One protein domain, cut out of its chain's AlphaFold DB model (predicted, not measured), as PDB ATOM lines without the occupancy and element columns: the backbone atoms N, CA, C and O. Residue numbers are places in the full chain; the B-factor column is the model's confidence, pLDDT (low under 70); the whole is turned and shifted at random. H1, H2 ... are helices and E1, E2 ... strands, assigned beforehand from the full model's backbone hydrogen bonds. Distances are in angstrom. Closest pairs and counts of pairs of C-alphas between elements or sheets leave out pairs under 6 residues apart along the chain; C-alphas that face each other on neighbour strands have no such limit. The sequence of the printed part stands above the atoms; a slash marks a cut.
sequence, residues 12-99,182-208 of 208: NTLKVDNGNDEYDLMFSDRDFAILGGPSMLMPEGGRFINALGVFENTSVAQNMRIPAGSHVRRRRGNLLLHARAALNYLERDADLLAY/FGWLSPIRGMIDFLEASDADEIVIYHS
ATOM      1  N   ASN A  12      29.343  80.546  48.574       83.19
ATOM      2  CA  ASN A  12      28.955  81.878  48.154       83.19
ATOM      3  C   ASN A  12      29.465  82.882  49.190       83.19
ATOM      4  O   ASN A  12      29.644  82.542  50.364       83.19
ATOM      5  N   THR A  13      29.670  84.118  48.746       87.81
ATOM      6  CA  THR A  13      30.124  85.216  49.599       87.81
ATOM      7  C   THR A  13      29.225  86.422  49.369       87.81
ATOM      8  O   THR A  13      28.902  86.749  48.231       87.81
ATOM      9  N   LEU A  14      28.826  87.089  50.449       89.25
ATOM     10  CA  LEU A  14      28.257  88.433  50.409       89.25
ATOM     11  C   LEU A  14      29.210  89.380  51.123       89.25
ATOM     12  O   LEU A  14      29.630  89.086  52.241       89.25
ATOM     13  N   LYS A  15      29.531  90.515  50.504       93.50
ATOM     14  CA  LYS A  15      30.370  91.525  51.154       93.50
ATOM     15  C   LYS A  15      29.502  92.527  51.890       93.50
ATOM     16  O   LYS A  15      28.597  93.097  51.286       93.50
ATOM     17  N   VAL A  16      29.797  92.744  53.163       94.81
ATOM     18  CA  VAL A  16      29.116  93.698  54.039       94.81
ATOM     19  C   VAL A  16      30.089  94.838  54.332       94.81
ATOM     20  O   VAL A  16      31.115  94.622  54.963       94.81
ATOM     21  N   ASP A  17      29.789  96.035  53.844       96.00
ATOM     22  CA  ASP A  17      30.694  97.189  53.817       96.00
ATOM     23  C   ASP A  17      30.084  98.364  54.590       96.00
ATOM     24  O   ASP A  17      28.921  98.728  54.382       96.00
ATOM     25  N   ASN A  18      30.861  98.949  55.501       95.62
ATOM     26  CA  ASN A  18      30.449 100.098  56.308       95.62
ATOM     27  C   ASN A  18      31.102 101.432  55.885       95.62
ATOM     28  O   ASN A  18      30.926 102.445  56.562       95.62
ATOM     29  N   GLY A  19      31.859 101.432  54.787       93.38
ATOM     30  CA  GLY A  19      32.616 102.558  54.241       93.38
ATOM     31  C   GLY A  19      34.072 102.641  54.712       93.38
ATOM     32  O   GLY A  19      34.881 103.267  54.031       93.38
ATOM     33  N   ASN A  20      34.410 102.013  55.843       92.62
ATOM     34  CA  ASN A  20      35.768 101.967  56.397       92.62
ATOM     35  C   ASN A  20      36.359 100.552  56.367       92.62
ATOM     36  O   ASN A  20      37.550 100.401  56.112       92.62
ATOM     37  N   ASP A  21      35.523  99.541  56.607       95.12
ATOM     38  CA  ASP A  21      35.879  98.130  56.691       95.12
ATOM     39  C   ASP A  21      34.858  97.257  55.946       95.12
ATOM     40  O   ASP A  21      33.692  97.629  55.769       95.12
ATOM     41  N   GLU A  22      35.296  96.053  55.573       95.94
ATOM     42  CA  GLU A  22      34.483  95.032  54.910       95.94
ATOM     43  C   GLU A  22      34.448  93.731  55.726       95.94
ATOM     44  O   GLU A  22      35.442  93.327  56.337       95.94
ATOM     45  N   TYR A  23      33.311  93.036  55.682       96.44
ATOM     46  CA  TYR A  23      33.133  91.688  56.211       96.44
ATOM     47  C   TYR A  23      32.598  90.741  55.132       96.44
ATOM     48  O   TYR A  23      31.541  90.983  54.542       96.44
ATOM     49  N   ASP A  24      33.304  89.632  54.911       94.56
ATOM     50  CA  ASP A  24      32.897  88.583  53.976       94.56
ATOM     51  C   ASP A  24      31.982  87.569  54.680       94.56
ATOM     52  O   ASP A  24      32.428  86.696  55.430       94.56
ATOM     53  N   LEU A  25      30.682  87.647  54.402       93.38
ATOM     54  CA  LEU A  25      29.706  86.664  54.854       93.38
ATOM     55  C   LEU A  25      29.733  85.448  53.921       93.38
ATOM     56  O   LEU A  25      29.121  85.453  52.852       93.38
ATOM     57  N   MET A  26      30.446  84.403  54.338       90.88
ATOM     58  CA  MET A  26      30.587  83.155  53.584       90.88
ATOM     59  C   MET A  26      29.549  82.110  54.004       90.88
ATOM     60  O   MET A  26      29.342  81.885  55.196       90.88
ATOM     61  N   PHE A  27      28.936  81.426  53.038       87.94
ATOM     62  CA  PHE A  27      27.967  80.356  53.296       87.94
ATOM     63  C   PHE A  27      27.862  79.373  52.127       87.94
ATOM     64  O   PHE A  27      28.108  79.721  50.972       87.94
ATOM     65  N   SER A  28      27.452  78.139  52.417       88.06
ATOM     66  CA  SER A  28      27.132  77.150  51.385       88.06
ATOM     67  C   SER A  28      25.705  77.321  50.841       88.06
ATOM     68  O   SER A  28      24.850  77.930  51.485       88.06
ATOM     69  N   ASP A  29      25.398  76.726  49.683       84.81
ATOM     70  CA  ASP A  29      24.015  76.656  49.168       84.81
ATOM     71  C   ASP A  29      23.049  75.991  50.173       84.81
ATOM     72  O   ASP A  29      21.894  76.401  50.298       84.81
ATOM     73  N   ARG A  30      23.520  74.972  50.912       87.31
ATOM     74  CA  ARG A  30      22.732  74.286  51.953       87.31
ATOM     75  C   ARG A  30      22.420  75.232  53.102       87.31
ATOM     76  O   ARG A  30      21.269  75.323  53.515       87.31
ATOM     77  N   ASP A  31      23.443  75.915  53.604       87.44
ATOM     78  CA  ASP A  31      23.288  76.904  54.661       87.44
ATOM     79  C   ASP A  31      22.276  77.961  54.207       87.44
ATOM     80  O   ASP A  31      21.271  78.190  54.880       87.44
ATOM     81  N   PHE A  32      22.448  78.542  53.020       87.50
ATOM     82  CA  PHE A  32      21.499  79.529  52.510       87.50
ATOM     83  C   PHE A  32      20.057  79.001  52.453       87.50
ATOM     84  O   PHE A  32      19.129  79.682  52.895       87.50
ATOM     85  N   ALA A  33      19.868  77.759  52.000       86.69
ATOM     86  CA  ALA A  33      18.560  77.114  51.982       86.69
ATOM     87  C   ALA A  33      17.958  76.931  53.388       86.69
ATOM     88  O   ALA A  33      16.743  77.030  53.531       86.69
ATOM     89  N   ILE A  34      18.774  76.732  54.431       90.62
ATOM     90  CA  ILE A  34      18.296  76.642  55.820       90.62
ATOM     91  C   ILE A  34      17.640  77.947  56.277       90.62
ATOM     92  O   ILE A  34      16.570  77.909  56.883       90.62
ATOM     93  N   LEU A  35      18.228  79.103  55.956       88.12
ATOM     94  CA  LEU A  35      17.605  80.395  56.271       88.12
ATOM     95  C   LEU A  35      16.286  80.597  55.512       88.12
ATOM     96  O   LEU A  35      15.385  81.269  56.007       88.12
ATOM     97  N   GLY A  36      16.179  80.012  54.316       83.25
ATOM     98  CA  GLY A  36      14.964  79.978  53.503       83.25
ATOM     99  C   GLY A  36      14.005  78.838  53.857       83.25
ATOM    100  O   GLY A  36      13.104  78.559  53.068       83.25
ATOM    101  N   GLY A  37      14.212  78.163  54.993       81.88
ATOM    102  CA  GLY A  37      13.378  77.064  55.465       81.88
ATOM    103  C   GLY A  37      11.899  77.434  55.630       81.88
ATOM    104  O   GLY A  37      11.507  78.591  55.450       81.88
ATOM    105  N   PRO A  38      11.045  76.460  55.992       81.12
ATOM    106  CA  PRO A  38       9.611  76.679  56.119       81.12
ATOM    107  C   PRO A  38       9.341  77.878  57.030       81.12
ATOM    108  O   PRO A  38       9.732  77.877  58.198       81.12
ATOM    109  N   SER A  39       8.682  78.908  56.498       78.31
ATOM    110  CA  SER A  39       8.520  80.206  57.173       78.31
ATOM    111  C   SER A  39       7.778  80.108  58.507       78.31
ATOM    112  O   SER A  39       7.963  80.949  59.381       78.31
ATOM    113  N   MET A  40       6.967  79.063  58.680       77.81
ATOM    114  CA  MET A  40       6.292  78.744  59.938       77.81
ATOM    115  C   MET A  40       7.229  78.157  61.001       77.81
ATOM    116  O   MET A  40       6.943  78.288  62.188       77.81
ATOM    117  N   LEU A  41       8.330  77.514  60.600       83.69
ATOM    118  CA  LEU A  41       9.339  76.996  61.524       83.69
ATOM    119  C   LEU A  41      10.433  78.022  61.792       83.69
ATOM    120  O   LEU A  41      10.797  78.177  62.948       83.69
ATOM    121  N   MET A  42      10.907  78.740  60.768       87.75
ATOM    122  CA  MET A  42      11.996  79.719  60.877       87.75
ATOM    123  C   MET A  42      11.627  81.076  60.244       87.75
ATOM    124  O   MET A  42      12.193  81.472  59.220       87.75
ATOM    125  N   PRO A  43      10.688  81.841  60.830       89.62
ATOM    126  CA  PRO A  43      10.314  83.151  60.294       89.62
ATOM    127  C   PRO A  43      11.476  84.160  60.324       89.62
ATOM    128  O   PRO A  43      11.541  85.061  59.483       89.62
ATOM    129  N   GLU A  44      12.407  84.026  61.270       92.31
ATOM    130  CA  GLU A  44      13.584  84.890  61.404       92.31
ATOM    131  C   GLU A  44      14.541  84.753  60.218       92.31
ATOM    132  O   GLU A  44      15.117  85.754  59.795       92.31
ATOM    133  N   GLY A  45      14.665  83.551  59.646       90.00
ATOM    134  CA  GLY A  45      15.517  83.293  58.486       90.00
ATOM    135  C   GLY A  45      15.061  84.083  57.262       90.00
ATOM    136  O   GLY A  45      15.843  84.838  56.683       90.00
ATOM    137  N   GLY A  46      13.762  84.037  56.950       88.69
ATOM    138  CA  GLY A  46      13.181  84.833  55.866       88.69
ATOM    139  C   GLY A  46      13.317  86.343  56.091       88.69
ATOM    140  O   GLY A  46      13.636  87.088  55.162       88.69
ATOM    141  N   ARG A  47      13.143  86.818  57.333       91.94
ATOM    142  CA  ARG A  47      13.361  88.237  57.677       91.94
ATOM    143  C   ARG A  47      14.817  88.651  57.497       91.94
ATOM    144  O   ARG A  47      15.069  89.738  56.988       91.94
ATOM    145  N   PHE A  48      15.756  87.792  57.881       94.00
ATOM    146  CA  PHE A  48      17.178  88.050  57.713       94.00
ATOM    147  C   PHE A  48      17.595  88.056  56.236       94.00
ATOM    148  O   PHE A  48      18.248  89.004  55.809       94.00
ATOM    149  N   ILE A  49      17.130  87.101  55.421       89.75
ATOM    150  CA  ILE A  49      17.375  87.111  53.967       89.75
ATOM    151  C   ILE A  49      16.816  88.388  53.316       89.75
ATOM    152  O   ILE A  49      17.487  89.022  52.500       89.75
ATOM    153  N   ASN A  50      15.609  88.808  53.701       88.62
ATOM    154  CA  ASN A  50      15.028  90.057  53.207       88.62
ATOM    155  C   ASN A  50      15.846  91.280  53.652       88.62
ATOM    156  O   ASN A  50      16.080  92.196  52.859       88.62
ATOM    157  N   ALA A  51      16.330  91.281  54.897       91.25
ATOM    158  CA  ALA A  51      17.210  92.327  55.406       91.25
ATOM    159  C   ALA A  51      18.532  92.394  54.628       91.25
ATOM    160  O   ALA A  51      18.992  93.497  54.355       91.25
ATOM    161  N   LEU A  52      19.084  91.254  54.197       88.88
ATOM    162  CA  LEU A  52      20.251  91.195  53.310       88.88
ATOM    163  C   LEU A  52      19.963  91.727  51.895       88.88
ATOM    164  O   LEU A  52      20.884  92.135  51.204       88.88
ATOM    165  N   GLY A  53      18.696  91.757  51.468       83.62
ATOM    166  CA  GLY A  53      18.287  92.301  50.167       83.62
ATOM    167  C   GLY A  53      18.605  91.417  48.969       83.62
ATOM    168  O   GLY A  53      18.597  91.897  47.836       83.62
ATOM    169  N   VAL A  54      18.802  90.121  49.212       74.75
ATOM    170  CA  VAL A  54      19.152  89.116  48.197       74.75
ATOM    171  C   VAL A  54      18.182  89.137  47.006       74.75
ATOM    172  O   VAL A  54      18.593  88.969  45.863       74.75
ATOM    173  N   PHE A  55      16.893  89.397  47.237       72.06
ATOM    174  CA  PHE A  55      15.878  89.347  46.180       72.06
ATOM    175  C   PHE A  55      15.549  90.697  45.528       72.06
ATOM    176  O   PHE A  55      14.862  90.712  44.508       72.06
ATOM    177  N   GLU A  56      16.038  91.829  46.043       68.75
ATOM    178  CA  GLU A  56      15.590  93.157  45.576       68.75
ATOM    179  C   GLU A  56      16.033  93.508  44.156       68.75
ATOM    180  O   GLU A  56      15.370  94.291  43.482       68.75
ATOM    181  N   ASN A  57      17.104  92.881  43.671       61.16
ATOM    182  CA  ASN A  57      17.614  93.085  42.316       61.16
ATOM    183  C   ASN A  57      17.282  91.916  41.371       61.16
ATOM    184  O   ASN A  57      17.851  91.820  40.283       61.16
ATOM    185  N   THR A  58      16.379  91.009  41.764       58.16
ATOM    186  CA  THR A  58      15.946  89.910  40.889       58.16
ATOM    187  C   THR A  58      14.853  90.385  39.930       58.16
ATOM    188  O   THR A  58      13.780  90.820  40.341       58.16
ATOM    189  N   SER A  59      15.110  90.311  38.618       49.75
ATOM    190  CA  SER A  59      14.067  90.552  37.613       49.75
ATOM    191  C   SER A  59      13.290  89.260  37.339       49.75
ATOM    192  O   SER A  59      13.880  88.210  37.080       49.75
ATOM    193  N   VAL A  60      11.954  89.335  37.357       45.22
ATOM    194  CA  VAL A  60      11.044  88.192  37.117       45.22
ATOM    195  C   VAL A  60      11.213  87.601  35.703       45.22
ATOM    196  O   VAL A  60      10.873  86.448  35.463       45.22
ATOM    197  N   ALA A  61      11.779  88.364  34.762       42.44
ATOM    198  CA  ALA A  61      11.853  88.004  33.347       42.44
ATOM    199  C   ALA A  61      13.058  87.122  32.956       42.44
ATOM    200  O   ALA A  61      13.080  86.597  31.844       42.44
ATOM    201  N   GLN A  62      14.063  86.944  33.822       36.44
ATOM    202  CA  GLN A  62      15.277  86.182  33.494       36.44
ATOM    203  C   GLN A  62      15.773  85.368  34.699       36.44
ATOM    204  O   GLN A  62      16.603  85.833  35.473       36.44
ATOM    205  N   ASN A  63      15.273  84.136  34.850       43.56
ATOM    206  CA  ASN A  63      15.870  83.060  35.662       43.56
ATOM    207  C   ASN A  63      16.465  83.465  37.032       43.56
ATOM    208  O   ASN A  63      17.575  83.036  37.336       43.56
ATOM    209  N   MET A  64      15.757  84.265  37.846       51.69
ATOM    210  CA  MET A  64      16.067  84.541  39.268       51.69
ATOM    211  C   MET A  64      17.566  84.724  39.596       51.69
ATOM    212  O   MET A  64      18.043  84.265  40.632       51.69
ATOM    213  N   ARG A  65      18.345  85.361  38.713       52.94
ATOM    214  CA  ARG A  65      19.765  85.628  38.968       52.94
ATOM    215  C   ARG A  65      19.933  87.063  39.422       52.94
ATOM    216  O   ARG A  65      19.527  87.989  38.724       52.94
ATOM    217  N   ILE A  66      20.546  87.226  40.587       59.25
ATOM    218  CA  ILE A  66      21.015  88.518  41.073       59.25
ATOM    219  C   ILE A  66      22.121  88.980  40.114       59.25
ATOM    220  O   ILE A  66      23.062  88.215  39.884       59.25
ATOM    221  N   PRO A  67      22.023  90.175  39.507       62.72
ATOM    222  CA  PRO A  67      23.088  90.694  38.660       62.72
ATOM    223  C   PRO A  67      24.396  90.774  39.453       62.72
ATOM    224  O   PRO A  67      24.418  91.329  40.555       62.72
ATOM    225  N   ALA A  68      25.478  90.225  38.897       66.19
ATOM    226  CA  ALA A  68      26.799  90.305  39.514       66.19
ATOM    227  C   ALA A  68      27.195  91.776  39.717       66.19
ATOM    228  O   ALA A  68      27.038  92.593  38.806       66.19
ATOM    229  N   GLY A  69      27.676  92.115  40.915       70.88
ATOM    230  CA  GLY A  69      28.015  93.494  41.282       70.88
ATOM    231  C   GLY A  69      26.813  94.354  41.684       70.88
ATOM    232  O   GLY A  69      26.965  95.558  41.905       70.88
ATOM    233  N   SER A  70      25.615  93.767  41.797       81.12
ATOM    234  CA  SER A  70      24.497  94.459  42.431       81.12
ATOM    235  C   SER A  70      24.794  94.703  43.909       81.12
ATOM    236  O   SER A  70      25.451  93.898  44.572       81.12
ATOM    237  N   HIS A  71      24.297  95.822  44.422       88.31
ATOM    238  CA  HIS A  71      24.409  96.154  45.830       88.31
ATOM    239  C   HIS A  71      23.096  96.718  46.353       88.31
ATOM    240  O   HIS A  71      22.269  97.228  45.592       88.31
ATOM    241  N   VAL A  72      22.915  96.629  47.663       91.00
ATOM    242  CA  VAL A  72      21.789  97.231  48.375       91.00
ATOM    243  C   VAL A  72      22.301  98.006  49.578       91.00
ATOM    244  O   VAL A  72      23.285  97.621  50.205       91.00
ATOM    245  N   ARG A  73      21.629  99.112  49.908       94.00
ATOM    246  CA  ARG A  73      21.877  99.855  51.148       94.00
ATOM    247  C   ARG A  73      20.858  99.464  52.201       94.00
ATOM    248  O   ARG A  73      19.675  99.282  51.894       94.00
ATOM    249  N   ARG A  74      21.320  99.331  53.442       94.62
ATOM    250  CA  ARG A  74      20.504  98.938  54.591       94.62
ATOM    251  C   ARG A  74      20.855  99.746  55.811       94.62
ATOM    252  O   ARG A  74      22.024  99.956  56.094       94.62
ATOM    253  N   ARG A  75      19.843 100.087  56.606       96.62
ATOM    254  CA  ARG A  75      20.074 100.605  57.955       96.62
ATOM    255  C   ARG A  75      20.782  99.544  58.788       96.62
ATOM    256  O   ARG A  75      20.220  98.460  58.985       96.62
ATOM    257  N   ARG A  76      21.955  99.881  59.328       96.94
ATOM    258  CA  ARG A  76      22.780  98.988  60.155       96.94
ATOM    259  C   ARG A  76      21.966  98.357  61.282       96.94
ATOM    260  O   ARG A  76      21.954  97.140  61.431       96.94
ATOM    261  N   GLY A  77      21.211  99.177  62.017       97.19
ATOM    262  CA  GLY A  77      20.397  98.714  63.145       97.19
ATOM    263  C   GLY A  77      19.326  97.683  62.764       97.19
ATOM    264  O   GLY A  77      19.074  96.758  63.530       97.19
ATOM    265  N   ASN A  78      18.732  97.794  61.569       96.50
ATOM    266  CA  ASN A  78      17.738  96.825  61.098       96.50
ATOM    267  C   ASN A  78      18.392  95.490  60.712       96.50
ATOM    268  O   ASN A  78      17.885  94.425  61.059       96.50
ATOM    269  N   LEU A  79      19.535  95.549  60.024       96.62
ATOM    270  CA  LEU A  79      20.295  94.353  59.669       96.62
ATOM    271  C   LEU A  79      20.792  93.623  60.924       96.62
ATOM    272  O   LEU A  79      20.596  92.416  61.041       96.62
ATOM    273  N   LEU A  80      21.341  94.360  61.894       98.00
ATOM    274  CA  LEU A  80      21.806  93.823  63.173       98.00
ATOM    275  C   LEU A  80      20.677  93.151  63.968       98.00
ATOM    276  O   LEU A  80      20.858  92.056  64.501       98.00
ATOM    277  N   LEU A  81      19.492  93.773  64.022       97.88
ATOM    278  CA  LEU A  81      18.317  93.197  64.679       97.88
ATOM    279  C   LEU A  81      17.957  91.828  64.086       97.88
ATOM    280  O   LEU A  81      17.755  90.862  64.826       97.88
ATOM    281  N   HIS A  82      17.881  91.736  62.758       97.12
ATOM    282  CA  HIS A  82      17.512  90.494  62.084       97.12
ATOM    283  C   HIS A  82      18.622  89.442  62.125       97.12
ATOM    284  O   HIS A  82      18.311  88.264  62.289       97.12
ATOM    285  N   ALA A  83      19.890  89.851  62.066       97.12
ATOM    286  CA  ALA A  83      21.032  88.959  62.233       97.12
ATOM    287  C   ALA A  83      21.027  88.287  63.614       97.12
ATOM    288  O   ALA A  83      21.125  87.066  63.703       97.12
ATOM    289  N   ARG A  84      20.824  89.060  64.692       98.31
ATOM    290  CA  ARG A  84      20.714  88.525  66.061       98.31
ATOM    291  C   ARG A  84      19.524  87.577  66.213       98.31
ATOM    292  O   ARG A  84      19.651  86.521  66.823       98.31
ATOM    293  N   ALA A  85      18.371  87.930  65.640       97.19
ATOM    294  CA  ALA A  85      17.194  87.063  65.668       97.19
ATOM    295  C   ALA A  85      17.447  85.729  64.940       97.19
ATOM    296  O   ALA A  85      17.107  84.670  65.467       97.19
ATOM    297  N   ALA A  86      18.090  85.776  63.768       95.75
ATOM    298  CA  ALA A  86      18.486  84.581  63.034       95.75
ATOM    299  C   ALA A  86      19.513  83.748  63.813       95.75
ATOM    300  O   ALA A  86      19.335  82.538  63.922       95.75
ATOM    301  N   LEU A  87      20.536  84.371  64.414       96.62
ATOM    302  CA  LEU A  87      21.530  83.667  65.227       96.62
ATOM    303  C   LEU A  87      20.882  82.919  66.392       96.62
ATOM    304  O   LEU A  87      21.114  81.726  66.545       96.62
ATOM    305  N   ASN A  88      20.023  83.591  67.164       96.44
ATOM    306  CA  ASN A  88      19.336  82.973  68.300       96.44
ATOM    307  C   ASN A  88      18.539  81.731  67.876       96.44
ATOM    308  O   ASN A  88      18.520  80.724  68.581       96.44
ATOM    309  N   TYR A  89      17.880  81.790  66.714       94.50
ATOM    310  CA  TYR A  89      17.176  80.641  66.153       94.50
ATOM    311  C   TYR A  89      18.144  79.507  65.792       94.50
ATOM    312  O   TYR A  89      17.928  78.355  66.167       94.50
ATOM    313  N   LEU A  90      19.199  79.842  65.048       94.94
ATOM    314  CA  LEU A  90      20.191  78.891  64.560       94.94
ATOM    315  C   LEU A  90      20.910  78.183  65.708       94.94
ATOM    316  O   LEU A  90      21.168  76.992  65.605       94.94
ATOM    317  N   GLU A  91      21.198  78.890  66.800       96.38
ATOM    318  CA  GLU A  91      21.787  78.318  68.012       96.38
ATOM    319  C   GLU A  91      20.815  77.387  68.740       96.38
ATOM    320  O   GLU A  91      21.216  76.313  69.186       96.38
ATOM    321  N   ARG A  92      19.534  77.766  68.828       95.19
ATOM    322  CA  ARG A  92      18.491  76.959  69.478       95.19
ATOM    323  C   ARG A  92      18.270  75.614  68.783       95.19
ATOM    324  O   ARG A  92      18.066  74.621  69.468       95.19
ATOM    325  N   ASP A  93      18.278  75.604  67.449       95.50
ATOM    326  CA  ASP A  93      18.011  74.417  66.621       95.50
ATOM    327  C   ASP A  93      19.300  73.812  66.018       95.50
ATOM    328  O   ASP A  93      19.221  73.012  65.082       95.50
ATOM    329  N   ALA A  94      20.487  74.196  66.500       94.81
ATOM    330  CA  ALA A  94      21.768  73.823  65.889       94.81
ATOM    331  C   ALA A  94      21.954  72.302  65.769       94.81
ATOM    332  O   ALA A  94      22.441  71.808  64.751       94.81
ATOM    333  N   ASP A  95      21.533  71.560  66.794       95.25
ATOM    334  CA  ASP A  95      21.585  70.101  66.834       95.25
ATOM    335  C   ASP A  95      20.683  69.463  65.773       95.25
ATOM    336  O   ASP A  95      21.049  68.457  65.182       95.25
ATOM    337  N   LEU A  96      19.529  70.060  65.475       95.69
ATOM    338  CA  LEU A  96      18.621  69.576  64.436       95.69
ATOM    339  C   LEU A  96      19.112  69.962  63.030       95.69
ATOM    340  O   LEU A  96      19.036  69.172  62.092       95.69
ATOM    341  N   LEU A  97      19.654  71.169  62.870       95.00
ATOM    342  CA  LEU A  97      20.125  71.683  61.577       95.00
ATOM    343  C   LEU A  97      21.407  70.997  61.073       95.00
ATOM    344  O   LEU A  97      21.693  71.032  59.869       95.00
ATOM    345  N   ALA A  98      22.134  70.314  61.959       95.38
ATOM    346  CA  ALA A  98      23.305  69.489  61.653       95.38
ATOM    347  C   ALA A  98      22.974  68.140  60.977       95.38
ATOM    348  O   ALA A  98      23.846  67.280  60.838       95.38
ATOM    349  N   TYR A  99      21.726  67.927  60.545       96.06
ATOM    350  CA  TYR A  99      21.309  66.705  59.864       96.06
ATOM    351  C   TYR A  99      20.575  66.978  58.550       96.06
ATOM    352  O   TYR A  99      19.822  67.937  58.404       96.06
ATOM    353  N   PHE A 182      26.800  72.120  58.961       91.12
ATOM    354  CA  PHE A 182      26.024  73.303  59.323       91.12
ATOM    355  C   PHE A 182      26.980  74.440  59.692       91.12
ATOM    356  O   PHE A 182      27.613  74.414  60.750       91.12
ATOM    357  N   GLY A 183      27.110  75.413  58.788       90.50
ATOM    358  CA  GLY A 183      28.188  76.403  58.816       90.50
ATOM    359  C   GLY A 183      27.803  77.787  59.335       90.50
ATOM    360  O   GLY A 183      28.684  78.619  59.517       90.50
ATOM    361  N   TRP A 184      26.522  78.067  59.592       91.81
ATOM    362  CA  TRP A 184      26.029  79.440  59.789       91.81
ATOM    363  C   TRP A 184      26.465  80.166  61.062       91.81
ATOM    364  O   TRP A 184      26.490  81.399  61.077       91.81
ATOM    365  N   LEU A 185      26.763  79.439  62.141       94.75
ATOM    366  CA  LEU A 185      26.941  80.061  63.458       94.75
ATOM    367  C   LEU A 185      28.123  81.034  63.485       94.75
ATOM    368  O   LEU A 185      27.997  82.140  64.004       94.75
ATOM    369  N   SER A 186      29.262  80.639  62.912       95.50
ATOM    370  CA  SER A 186      30.467  81.476  62.903       95.50
ATOM    371  C   SER A 186      30.321  82.710  61.990       95.50
ATOM    372  O   SER A 186      30.518  83.820  62.486       95.50
ATOM    373  N   PRO A 187      29.882  82.581  60.718       95.19
ATOM    374  CA  PRO A 187      29.667  83.730  59.837       95.19
ATOM    375  C   PRO A 187      28.655  84.753  60.372       95.19
ATOM    376  O   PRO A 187      28.896  85.954  60.304       95.19
ATOM    377  N   ILE A 188      27.526  84.316  60.943       95.69
ATOM    378  CA  ILE A 188      26.542  85.276  61.470       95.69
ATOM    379  C   ILE A 188      27.066  85.982  62.722       95.69
ATOM    380  O   ILE A 188      26.846  87.184  62.854       95.69
ATOM    381  N   ARG A 189      27.784  85.284  63.615       97.81
ATOM    382  CA  ARG A 189      28.429  85.926  64.773       97.81
ATOM    383  C   ARG A 189      29.444  86.980  64.337       97.81
ATOM    384  O   ARG A 189      29.343  88.114  64.781       97.81
ATOM    385  N   GLY A 190      30.339  86.648  63.403       97.69
ATOM    386  CA  GLY A 190      31.323  87.610  62.899       97.69
ATOM    387  C   GLY A 190      30.681  88.821  62.217       97.69
ATOM    388  O   GLY A 190      31.131  89.947  62.408       97.69
ATOM    389  N   MET A 191      29.582  88.619  61.484       97.38
ATOM    390  CA  MET A 191      28.822  89.727  60.906       97.38
ATOM    391  C   MET A 191      28.157  90.591  61.988       97.38
ATOM    392  O   MET A 191      28.127  91.810  61.857       97.38
ATOM    393  N   ILE A 192      27.618  89.990  63.052       98.38
ATOM    394  CA  ILE A 192      27.063  90.734  64.190       98.38
ATOM    395  C   ILE A 192      28.155  91.581  64.846       98.38
ATOM    396  O   ILE A 192      27.944  92.780  65.007       98.38
ATOM    397  N   ASP A 193      29.320  91.000  65.130       98.44
ATOM    398  CA  ASP A 193      30.459  91.715  65.719       98.44
ATOM    399  C   ASP A 193      30.888  92.896  64.830       98.44
ATOM    400  O   ASP A 193      31.068  94.016  65.310       98.44
ATOM    401  N   PHE A 194      30.965  92.680  63.511       98.25
ATOM    402  CA  PHE A 194      31.246  93.732  62.530       98.25
ATOM    403  C   PHE A 194      30.204  94.862  62.562       98.25
ATOM    404  O   PHE A 194      30.548  96.045  62.577       98.25
ATOM    405  N   LEU A 195      28.914  94.517  62.593       97.94
ATOM    406  CA  LEU A 195      27.823  95.492  62.637       97.94
ATOM    407  C   LEU A 195      27.756  96.237  63.974       97.94
ATOM    408  O   LEU A 195      27.284  97.371  64.016       97.94
ATOM    409  N   GLU A 196      28.182  95.623  65.071       98.12
ATOM    410  CA  GLU A 196      28.239  96.258  66.388       98.12
ATOM    411  C   GLU A 196      29.407  97.234  66.506       98.12
ATOM    412  O   GLU A 196      29.227  98.310  67.074       98.12
ATOM    413  N   ALA A 197      30.561  96.889  65.931       97.62
ATOM    414  CA  ALA A 197      31.747  97.743  65.899       97.62
ATOM    415  C   ALA A 197      31.631  98.920  64.913       97.62
ATOM    416  O   ALA A 197      32.422  99.857  64.975       97.62
ATOM    417  N   SER A 198      30.670  98.870  63.989       96.75
ATOM    418  CA  SER A 198      30.483  99.901  62.975       96.75
ATOM    419  C   SER A 198      29.714 101.121  63.494       96.75
ATOM    420  O   SER A 198      28.576 101.005  63.960       96.75
ATOM    421  N   ASP A 199      30.295 102.305  63.286       95.62
ATOM    422  CA  ASP A 199      29.658 103.607  63.530       95.62
ATOM    423  C   ASP A 199      28.763 104.081  62.366       95.62
ATOM    424  O   ASP A 199      28.126 105.131  62.456       95.62
ATOM    425  N   ALA A 200      28.699 103.334  61.260       96.25
ATOM    426  CA  ALA A 200      27.907 103.724  60.099       96.25
ATOM    427  C   ALA A 200      26.398 103.557  60.358       96.25
ATOM    428  O   ALA A 200      25.937 102.552  60.905       96.25
ATOM    429  N   ASP A 201      25.588 104.517  59.913       95.81
ATOM    430  CA  ASP A 201      24.124 104.388  59.974       95.81
ATOM    431  C   ASP A 201      23.589 103.409  58.917       95.81
ATOM    432  O   ASP A 201      22.587 102.710  59.132       95.81
ATOM    433  N   GLU A 202      24.278 103.331  57.778       97.12
ATOM    434  CA  GLU A 202      23.955 102.457  56.659       97.12
ATOM    435  C   GLU A 202      25.125 101.546  56.292       97.12
ATOM    436  O   GLU A 202      26.289 101.910  56.419       97.12
ATOM    437  N   ILE A 203      24.778 100.361  55.804       96.50
ATOM    438  CA  ILE A 203      25.687  99.317  55.346       96.50
ATOM    439  C   ILE A 203      25.370  99.030  53.883       96.50
ATOM    440  O   ILE A 203      24.195  98.966  53.496       96.50
ATOM    441  N   VAL A 204      26.410  98.848  53.078       95.00
ATOM    442  CA  VAL A 204      26.303  98.400  51.691       95.00
ATOM    443  C   VAL A 204      26.538  96.897  51.656       95.00
ATOM    444  O   VAL A 204      27.517  96.399  52.197       95.00
ATOM    445  N   ILE A 205      25.627  96.160  51.028       92.50
ATOM    446  CA  ILE A 205      25.763  94.717  50.835       92.50
ATOM    447  C   ILE A 205      25.969  94.474  49.348       92.50
ATOM    448  O   ILE A 205      25.096  94.831  48.557       92.50
ATOM    449  N   TYR A 206      27.099  93.879  48.971       89.88
ATOM    450  CA  TYR A 206      27.390  93.502  47.590       89.88
ATOM    451  C   TYR A 206      27.094  92.020  47.368       89.88
ATOM    452  O   TYR A 206      27.564  91.158  48.116       89.88
ATOM    453  N   HIS A 207      26.353  91.733  46.300       81.00
ATOM    454  CA  HIS A 207      26.081  90.378  45.840       81.00
ATOM    455  C   HIS A 207      27.050  90.027  44.697       81.00
ATOM    456  O   HIS A 207      27.002  90.640  43.621       81.00
ATOM    457  N   SER A 208      27.946  89.068  44.946       68.25
ATOM    458  CA  SER A 208      28.932  88.566  43.975       68.25
ATOM    459  C   SER A 208      28.476  87.302  43.260       68.25
ATOM    460  O   SER A 208      27.926  86.420  43.955       68.25
TER     461      SER A 208
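What this domain is: This is residues 12 to 99 and 182 to 208 of the 208 residues of an uncharacterized protein of Bremerella alba (UniProt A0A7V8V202). A strongly twisted wall of four strands has H5 packed along E2 and E1 on one face and H3 beside H5, making two layers; H2 packs on H3, and the short H1 packs on H2. The unnamed loop of residues 53 to 69 reaches as far as 25 A from the mean of all C-alphas. The printed part has 115 residues, with five named helices and four strands in the order E1 E2 H1 H2 E3 H3 H4 H5 E4; the class is mixed, and the sheet, E2 E1 E4 E3, is antiparallel. It is compact, with a radius of gyration of the C-alphas of 13.8 A and spans of 39 by 36 by 21 A.

How they stand to each other: E1, residues 12 to 17, and E2, residues 22 to 28, form an antiparallel hairpin, with N 14 and O 25 2.9 A apart. E4, residues 202 to 207, is antiparallel to E1, with N 17 and O 204 at 2.8 A, and to E3, residues 70 to 75, with N 74 and O 203 at 2.9 A. H1, residues 29 to 35, touches H2, residues 43 to 52, at a steep tilt of 62 degrees; the closest C-alphas, of Leu 35 and Gly 45, are 4.2 A apart. H3, residues 76 to 92, touches H2 at 36 degrees, only just steep, with the closest C-alphas, of Phe 48 and His 82, 5.0 A apart. H5, residues 185 to 197, touches H3 at a shallow tilt of 29 degrees, opposite ways; the closest C-alphas, of Leu 80 and Ile 192, are 6.2 A apart. H5 lies over E2 and E1 at a height over the sheet of 8.9 A. H4, residues 94 to 97, is not on the sheet. In H1, H2, H3 and H5 every O i to N i+4 pair is within hydrogen-bond range; H4 is too short for one.

Where its parts are: E1 begins at C-alpha 12 (28.955, 81.878, 48.154). E2 is 19.7 A long, H3 24.3 A and H5 18.5 A. E4 ends at C-alpha 207 (26.081, 90.378, 45.840).

The domain as a whole: Residues 100 to 181 are not printed; C-alphas 99 and 182 are 8.1 A apart. The link from H2 to E3 is long, 17 residues. The pLDDT is under 70 at residues 56 to 68 and 208.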